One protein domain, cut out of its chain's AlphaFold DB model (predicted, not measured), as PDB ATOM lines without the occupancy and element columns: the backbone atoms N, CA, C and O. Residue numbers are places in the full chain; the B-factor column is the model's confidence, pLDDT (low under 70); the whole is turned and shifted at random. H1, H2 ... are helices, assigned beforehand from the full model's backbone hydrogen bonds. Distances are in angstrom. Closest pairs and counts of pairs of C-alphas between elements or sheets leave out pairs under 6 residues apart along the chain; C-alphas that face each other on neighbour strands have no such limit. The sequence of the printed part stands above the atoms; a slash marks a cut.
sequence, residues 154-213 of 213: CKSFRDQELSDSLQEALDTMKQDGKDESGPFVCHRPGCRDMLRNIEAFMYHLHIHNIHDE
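This is residues 154 to 213 of the 213 residues of an uncharacterized protein of Termitomyces sp. J132 (UniProt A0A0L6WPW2). A long helix, H1, is crossed by a shorter one, H2, and a long loop folds back from the end of H1 to the start of H2. Residues 154 to 160 of H1 stick out free. The 60 printed residues hold two named helices, H1 then H2, and no named strand: all helix. The whole is compact, with a radius of gyration of the C-alphas of 11.6 A, and only just elongated, spanning 35 by 23 by 16 A.

H1, residues 154 to 176, runs 33.9 A from C-alpha 154 at (8.268, -6.360, -36.294). H2, residues 198 to 211, runs 20.7 A to C-alpha 211 at (-8.144, 1.569, -36.246).

H1 and H2 touch, with the C-alphas of Leu 166 and Met 202 closest at 5.2 A. They run opposite ways at a steep tilt of 57 degrees. O i to N i+4 pairs are within hydrogen-bond range in 18 of 19 cases in H1 and 9 of 10 in H2.

The link, residues 177 to 197, is long; in it residues 184 to 185 pair antiparallel with 194 to 195. The printed part has no cut. Residues 154, 155 and 213 have pLDDT under 70.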
ATOM      1  N   CYS A 154       9.379  -6.894 -37.088       60.34
ATOM      2  CA  CYS A 154       8.268  -6.360 -36.294       60.34
ATOM      3  C   CYS A 154       8.615  -5.059 -35.539       60.34
ATOM      4  O   CYS A 154       7.729  -4.243 -35.300       60.34
ATOM      5  N   LYS A 155       9.889  -4.844 -35.172       66.88
ATOM      6  CA  LYS A 155      10.323  -3.612 -34.486       66.88
ATOM      7  C   LYS A 155      10.400  -2.419 -35.436       66.88
ATOM      8  O   LYS A 155       9.930  -1.345 -35.088       66.88
ATOM      9  N   SER A 156      10.916  -2.626 -36.651       75.44
ATOM     10  CA  SER A 156      11.049  -1.545 -37.631       75.44
ATOM     11  C   SER A 156       9.705  -0.970 -38.071       75.44
ATOM     12  O   SER A 156       9.630   0.225 -38.324       75.44
ATOM     13  N   PHE A 157       8.647  -1.787 -38.130       80.94
ATOM     14  CA  PHE A 157       7.308  -1.290 -38.473       80.94
ATOM     15  C   PHE A 157       6.751  -0.354 -37.398       80.94
ATOM     16  O   PHE A 157       6.284   0.732 -37.722       80.94
ATOM     17  N   ARG A 158       6.889  -0.717 -36.117       84.75
ATOM     18  CA  ARG A 158       6.417   0.122 -35.007       84.75
ATOM     19  C   ARG A 158       7.136   1.471 -34.948       84.75
ATOM     20  O   ARG A 158       6.495   2.502 -34.758       84.75
ATOM     21  N   ASP A 159       8.459   1.463 -35.087       88.19
ATOM     22  CA  ASP A 159       9.248   2.696 -35.036       88.19
ATOM     23  C   ASP A 159       8.937   3.601 -36.239       88.19
ATOM     24  O   ASP A 159       8.890   4.827 -36.098       88.19
ATOM     25  N   GLN A 160       8.655   3.004 -37.403       91.94
ATOM     26  CA  GLN A 160       8.209   3.731 -38.588       91.94
ATOM     27  C   GLN A 160       6.833   4.376 -38.373       91.94
ATOM     28  O   GLN A 160       6.700   5.575 -38.588       91.94
ATOM     29  N   GLU A 161       5.840   3.637 -37.874       91.19
ATOM     30  CA  GLU A 161       4.489   4.167 -37.620       91.19
ATOM     31  C   GLU A 161       4.481   5.328 -36.616       91.19
ATOM     32  O   GLU A 161       3.737   6.302 -36.776       91.19
ATOM     33  N   LEU A 162       5.308   5.241 -35.569       93.50
ATOM     34  CA  LEU A 162       5.474   6.335 -34.611       93.50
ATOM     35  C   LEU A 162       6.152   7.547 -35.255       93.50
ATOM     36  O   LEU A 162       5.730   8.676 -35.009       93.50
ATOM     37  N   SER A 163       7.158   7.320 -36.104       95.88
ATOM     38  CA  SER A 163       7.838   8.388 -36.848       95.88
ATOM     39  C   SER A 163       6.888   9.091 -37.822       95.88
ATOM     40  O   SER A 163       6.887  10.318 -37.898       95.88
ATOM     41  N   ASP A 164       6.027   8.336 -38.505       95.88
ATOM     42  CA  ASP A 164       5.019   8.871 -39.422       95.88
ATOM     43  C   ASP A 164       3.969   9.700 -38.660       95.88
ATOM     44  O   ASP A 164       3.628  10.813 -39.066       95.88
ATOM     45  N   SER A 165       3.526   9.211 -37.497       96.50
ATOM     46  CA  SER A 165       2.581   9.930 -36.627       96.50
ATOM     47  C   SER A 165       3.187  11.223 -36.059       96.50
ATOM     48  O   SER A 165       2.494  12.231 -35.909       96.50
ATOM     49  N   LEU A 166       4.491  11.220 -35.755       96.81
ATOM     50  CA  LEU A 166       5.225  12.412 -35.323       96.81
ATOM     51  C   LEU A 166       5.325  13.439 -36.453       96.81
ATOM     52  O   LEU A 166       5.114  14.630 -36.221       96.81
ATOM     53  N   GLN A 167       5.620  12.985 -37.670       97.94
ATOM     54  CA  GLN A 167       5.702  13.852 -38.838       97.94
ATOM     55  C   GLN A 167       4.350  14.530 -39.121       97.94
ATOM     56  O   GLN A 167       4.309  15.748 -39.296       97.94
ATOM     57  N   GLU A 168       3.240  13.786 -39.059       97.00
ATOM     58  CA  GLU A 168       1.879  14.335 -39.204       97.00
ATOM     59  C   GLU A 168       1.562  15.385 -38.118       97.00
ATOM     60  O   GLU A 168       0.995  16.447 -38.407       97.00
ATOM     61  N   ALA A 169       1.977  15.135 -36.870       96.94
ATOM     62  CA  ALA A 169       1.816  16.082 -35.768       96.94
ATOM     63  C   ALA A 169       2.583  17.396 -36.007       96.94
ATOM     64  O   ALA A 169       2.029  18.482 -35.809       96.94
ATOM     65  N   LEU A 170       3.833  17.307 -36.471       97.25
ATOM     66  CA  LEU A 170       4.673  18.468 -36.788       97.25
ATOM     67  C   LEU A 170       4.128  19.269 -37.973       97.25
ATOM     68  O   LEU A 170       4.108  20.503 -37.930       97.25
ATOM     69  N   ASP A 171       3.646  18.589 -39.011       97.44
ATOM     70  CA  ASP A 171       3.043  19.243 -40.171       97.44
ATOM     71  C   ASP A 171       1.764  19.992 -39.778       97.44
ATOM     72  O   ASP A 171       1.560  21.130 -40.207       97.44
ATOM     73  N   THR A 172       0.954  19.415 -38.885       96.06
ATOM     74  CA  THR A 172      -0.240  20.079 -38.335       96.06
ATOM     75  C   THR A 172       0.133  21.307 -37.499       96.06
ATOM     76  O   THR A 172      -0.470  22.367 -37.660       96.06
ATOM     77  N   MET A 173       1.170  21.216 -36.655       96.62
ATOM     78  CA  MET A 173       1.678  22.360 -35.884       96.62
ATOM     79  C   MET A 173       2.116  23.509 -36.800       96.62
ATOM     80  O   MET A 173       1.778  24.671 -36.562       96.62
ATOM     81  N   LYS A 174       2.828  23.174 -37.882       97.06
ATOM     82  CA  LYS A 174       3.302  24.143 -38.873       97.06
ATOM     83  C   LYS A 174       2.155  24.794 -39.651       97.06
ATOM     84  O   LYS A 174       2.242  25.982 -39.952       97.06
ATOM     85  N   GLN A 175       1.104  24.042 -39.974       96.62
ATOM     86  CA  GLN A 175      -0.085  24.560 -40.659       96.62
ATOM     87  C   GLN A 175      -0.898  25.511 -39.773       96.62
ATOM     88  O   GLN A 175      -1.334  26.558 -40.247       96.62
ATOM     89  N   ASP A 176      -1.048  25.179 -38.491       95.38
ATOM     90  CA  ASP A 176      -1.785  25.999 -37.525       95.38
ATOM     91  C   ASP A 176      -1.018  27.265 -37.101       95.38
ATOM     92  O   ASP A 176      -1.608  28.171 -36.509       95.38
ATOM     93  N   GLY A 177       0.294  27.330 -37.363       95.69
ATOM     94  CA  GLY A 177       1.155  28.427 -36.913       95.69
ATOM     95  C   GLY A 177       1.220  28.541 -35.387       95.69
ATOM     96  O   GLY A 177       1.357  29.644 -34.858       95.69
ATOM     97  N   LYS A 178       1.059  27.417 -34.681       93.56
ATOM     98  CA  LYS A 178       1.081  27.354 -33.216       93.56
ATOM     99  C   LYS A 178       2.466  26.984 -32.710       93.56
ATOM    100  O   LYS A 178       3.165  26.177 -33.316       93.56
ATOM    101  N   ASP A 179       2.809  27.535 -31.554       93.81
ATOM    102  CA  ASP A 179       3.980  27.117 -30.791       93.81
ATOM    103  C   ASP A 179       3.758  25.734 -30.156       93.81
ATOM    104  O   ASP A 179       2.621  25.312 -29.934       93.81
ATOM    105  N   GLU A 180       4.844  25.056 -29.779       91.38
ATOM    106  CA  GLU A 180       4.838  23.701 -29.187       91.38
ATOM    107  C   GLU A 180       3.993  23.574 -27.902       91.38
ATOM    108  O   GLU A 180       3.588  22.474 -27.524       91.38
ATOM    109  N   SER A 181       3.716  24.698 -27.233       91.75
ATOM    110  CA  SER A 181       2.901  24.781 -26.010       91.75
ATOM    111  C   SER A 181       1.418  25.082 -26.258       91.75
ATOM    112  O   SER A 181       0.621  25.127 -25.316       91.75
ATOM    113  N   GLY A 182       1.037  25.338 -27.511       92.81
ATOM    114  CA  GLY A 182      -0.334  25.643 -27.890       92.81
ATOM    115  C   GLY A 182      -1.229  24.397 -27.892       92.81
ATOM    116  O   GLY A 182      -0.758  23.290 -28.138       92.81
ATOM    117  N   PRO A 183      -2.546  24.544 -27.661       96.88
ATOM    118  CA  PRO A 183      -3.471  23.428 -27.791       96.88
ATOM    119  C   PRO A 183      -3.663  23.018 -29.264       96.88
ATOM    120  O   PRO A 183      -3.976  23.841 -30.135       96.88
ATOM    121  N   PHE A 184      -3.547  21.720 -29.523       97.31
ATOM    122  CA  PHE A 184      -3.760  21.073 -30.817       97.31
ATOM    123  C   PHE A 184      -5.154  20.455 -30.879       97.31
ATOM    124  O   PHE A 184      -5.615  19.873 -29.900       97.31
ATOM    125  N   VAL A 185      -5.833  20.580 -32.019       97.38
ATOM    126  CA  VAL A 185      -7.158  19.983 -32.241       97.38
ATOM    127  C   VAL A 185      -7.002  18.840 -33.234       97.38
ATOM    128  O   VAL A 185      -6.395  19.019 -34.286       97.38
ATOM    129  N   CYS A 186      -7.545  17.665 -32.921       97.06
ATOM    130  CA  CYS A 186      -7.549  16.557 -33.871       97.06
ATOM    131  C   CYS A 186      -8.536  16.818 -35.020       97.06
ATOM    132  O   CYS A 186      -9.707  17.110 -34.785       97.06
ATOM    133  N   HIS A 187      -8.059  16.690 -36.263       95.06
ATOM    134  CA  HIS A 187      -8.856  16.882 -37.482       95.06
ATOM    135  C   HIS A 187      -9.434  15.573 -38.054       95.06
ATOM    136  O   HIS A 187     -10.104  15.598 -39.090       95.06
ATOM    137  N   ARG A 188      -9.201  14.424 -37.402       95.44
ATOM    138  CA  ARG A 188      -9.730  13.128 -37.856       95.44
ATOM    139  C   ARG A 188     -11.268  13.105 -37.758       95.44
ATOM    140  O   ARG A 188     -11.822  13.587 -36.766       95.44
ATOM    141  N   PRO A 189     -11.995  12.554 -38.751       95.44
ATOM    142  CA  PRO A 189     -13.457  12.554 -38.753       95.44
ATOM    143  C   PRO A 189     -14.050  11.909 -37.493       95.44
ATOM    144  O   PRO A 189     -13.806  10.746 -37.199       95.44
ATOM    145  N   GLY A 190     -14.864  12.662 -36.750       94.75
ATOM    146  CA  GLY A 190     -15.497  12.179 -35.517       94.75
ATOM    147  C   GLY A 190     -14.659  12.359 -34.249       94.75
ATOM    148  O   GLY A 190     -15.208  12.220 -33.158       94.75
ATOM    149  N   CYS A 191     -13.389  12.753 -34.366       96.88
ATOM    150  CA  CYS A 191     -12.585  13.198 -33.237       96.88
ATOM    151  C   CYS A 191     -12.600  14.731 -33.144       96.88
ATOM    152  O   CYS A 191     -12.564  15.428 -34.156       96.88
ATOM    153  N   ARG A 192     -12.713  15.269 -31.926       95.62
ATOM    154  CA  ARG A 192     -12.636  16.717 -31.643       95.62
ATOM    155  C   ARG A 192     -11.835  16.998 -30.374       95.62
ATOM    156  O   ARG A 192     -12.060  18.004 -29.702       95.62
ATOM    157  N   ASP A 193     -10.943  16.080 -30.024       97.94
ATOM    158  CA  ASP A 193     -10.154  16.196 -28.809       97.94
ATOM    159  C   ASP A 193      -9.140  17.334 -28.946       97.94
ATOM    160  O   ASP A 193      -8.562  17.560 -30.014       97.94
ATOM    161  N   MET A 194      -8.953  18.062 -27.844       97.94
ATOM    162  CA  MET A 194      -7.955  19.120 -27.724       97.94
ATOM    163  C   MET A 194      -6.814  18.646 -26.831       97.94
ATOM    164  O   MET A 194      -7.027  18.290 -25.670       97.94
ATOM    165  N   LEU A 195      -5.601  18.668 -27.366       97.69
ATOM    166  CA  LEU A 195      -4.407  18.106 -26.747       97.69
ATOM    167  C   LEU A 195      -3.420  19.230 -26.444       97.69
ATOM    168  O   LEU A 195      -3.243  20.142 -27.240       97.69
ATOM    169  N   ARG A 196      -2.819  19.205 -25.251       96.69
ATOM    170  CA  ARG A 196      -2.019  20.333 -24.738       96.69
ATOM    171  C   ARG A 196      -0.599  20.389 -25.298       96.69
ATOM    172  O   ARG A 196      -0.019  21.462 -25.318       96.69
ATOM    173  N   ASN A 197      -0.069  19.239 -25.708       95.81
ATOM    174  CA  ASN A 197       1.324  19.064 -26.104       95.81
ATOM    175  C   ASN A 197       1.390  18.296 -27.424       95.81
ATOM    176  O   ASN A 197       0.539  17.436 -27.682       95.81
ATOM    177  N   ILE A 198       2.450  18.527 -28.196       96.06
ATOM    178  CA  ILE A 198       2.689  17.820 -29.458       96.06
ATOM    179  C   ILE A 198       2.878  16.309 -29.273       96.06
ATOM    180  O   ILE A 198       2.362  15.531 -30.065       96.06
ATOM    181  N   GLU A 199       3.525  15.872 -28.190       96.12
ATOM    182  CA  GLU A 199       3.686  14.441 -27.891       96.12
ATOM    183  C   GLU A 199       2.330  13.757 -27.671       96.12
ATOM    184  O   GLU A 199       2.065  12.686 -28.212       96.12
ATOM    185  N   ALA A 200       1.429  14.409 -26.926       96.88
ATOM    186  CA  ALA A 200       0.076  13.905 -26.714       96.88
ATOM    187  C   ALA A 200      -0.716  13.867 -28.032       96.88
ATOM    188  O   ALA A 200      -1.490  12.938 -28.254       96.88
ATOM    189  N   PHE A 201      -0.493  14.849 -28.912       97.44
ATOM    190  CA  PHE A 201      -1.065  14.889 -30.256       97.44
ATOM    191  C   PHE A 201      -0.561  13.742 -31.143       97.44
ATOM    192  O   PHE A 201      -1.371  13.028 -31.727       97.44
ATOM    193  N   MET A 202       0.747  13.491 -31.159       97.38
ATOM    194  CA  MET A 202       1.375  12.373 -31.868       97.38
ATOM    195  C   MET A 202       0.805  11.018 -31.424       97.38
ATOM    196  O   MET A 202       0.363  10.236 -32.262       97.38
ATOM    197  N   TYR A 203       0.782  10.729 -30.116       97.19
ATOM    198  CA  TYR A 203       0.242   9.454 -29.625       97.19
ATOM    199  C   TYR A 203      -1.248   9.301 -29.927       97.19
ATOM    200  O   TYR A 203      -1.711   8.203 -30.226       97.19
ATOM    201  N   HIS A 204      -2.001  10.399 -29.880       97.50
ATOM    202  CA  HIS A 204      -3.406  10.394 -30.256       97.50
ATOM    203  C   HIS A 204      -3.608  10.070 -31.744       97.50
ATOM    204  O   HIS A 204      -4.477   9.262 -32.068       97.50
ATOM    205  N   LEU A 205      -2.794  10.637 -32.645       96.88
ATOM    206  CA  LEU A 205      -2.812  10.295 -34.075       96.88
ATOM    207  C   LEU A 205      -2.443   8.827 -34.316       96.88
ATOM    208  O   LEU A 205      -3.122   8.146 -35.081       96.88
ATOM    209  N   HIS A 206      -1.437   8.315 -33.602       96.12
ATOM    210  CA  HIS A 206      -1.032   6.914 -33.705       96.12
ATOM    211  C   HIS A 206      -2.186   5.950 -33.371       96.12
ATOM    212  O   HIS A 206      -2.375   4.958 -34.067       96.12
ATOM    213  N   ILE A 207      -3.022   6.266 -32.370       95.56
ATOM    214  CA  ILE A 207      -4.200   5.451 -32.022       95.56
ATOM    215  C   ILE A 207      -5.235   5.417 -33.157       95.56
ATOM    216  O   ILE A 207      -5.838   4.370 -33.387       95.56
ATOM    217  N   HIS A 208      -5.437   6.523 -33.882       95.06
ATOM    218  CA  HIS A 208      -6.340   6.532 -35.042       95.06
ATOM    219  C   HIS A 208      -5.825   5.625 -36.159       95.06
ATOM    220  O   HIS A 208      -6.599   4.844 -36.706       95.06
ATOM    221  N   ASN A 209      -4.519   5.655 -36.431       91.38
ATOM    222  CA  ASN A 209      -3.917   4.839 -37.488       91.38
ATOM    223  C   ASN A 209      -4.060   3.324 -37.227       91.38
ATOM    224  O   ASN A 209      -4.220   2.568 -38.176       91.38
ATOM    225  N   ILE A 210      -4.107   2.882 -35.963       90.19
ATOM    226  CA  ILE A 210      -4.338   1.466 -35.603       90.19
ATOM    227  C   ILE A 210      -5.761   0.996 -35.967       90.19
ATOM    228  O   ILE A 210      -5.996  -0.197 -36.154       90.19
ATOM    229  N   HIS A 211      -6.736   1.907 -36.023       83.19
ATOM    230  CA  HIS A 211      -8.144   1.569 -36.246       83.19
ATOM    231  C   HIS A 211      -8.606   1.698 -37.702       83.19
ATOM    232  O   HIS A 211      -9.694   1.210 -38.017       83.19
ATOM    233  N   ASP A 212      -7.810   2.339 -38.558       70.56
ATOM    234  CA  ASP A 212      -8.153   2.615 -39.956       70.56
ATOM    235  C   ASP A 212      -7.709   1.498 -40.940       70.56
ATOM    236  O   ASP A 212      -8.020   1.593 -42.131       70.56
ATOM    237  N   GLU A 213      -7.040   0.433 -40.466       57.75
ATOM    238  CA  GLU A 213      -6.721  -0.793 -41.240       57.75
ATOM    239  C   GLU A 213      -7.868  -1.825 -41.275       57.75
ATOM    240  O   GLU A 213      -8.154  -2.357 -42.377       57.75
TER     241      GLU A 213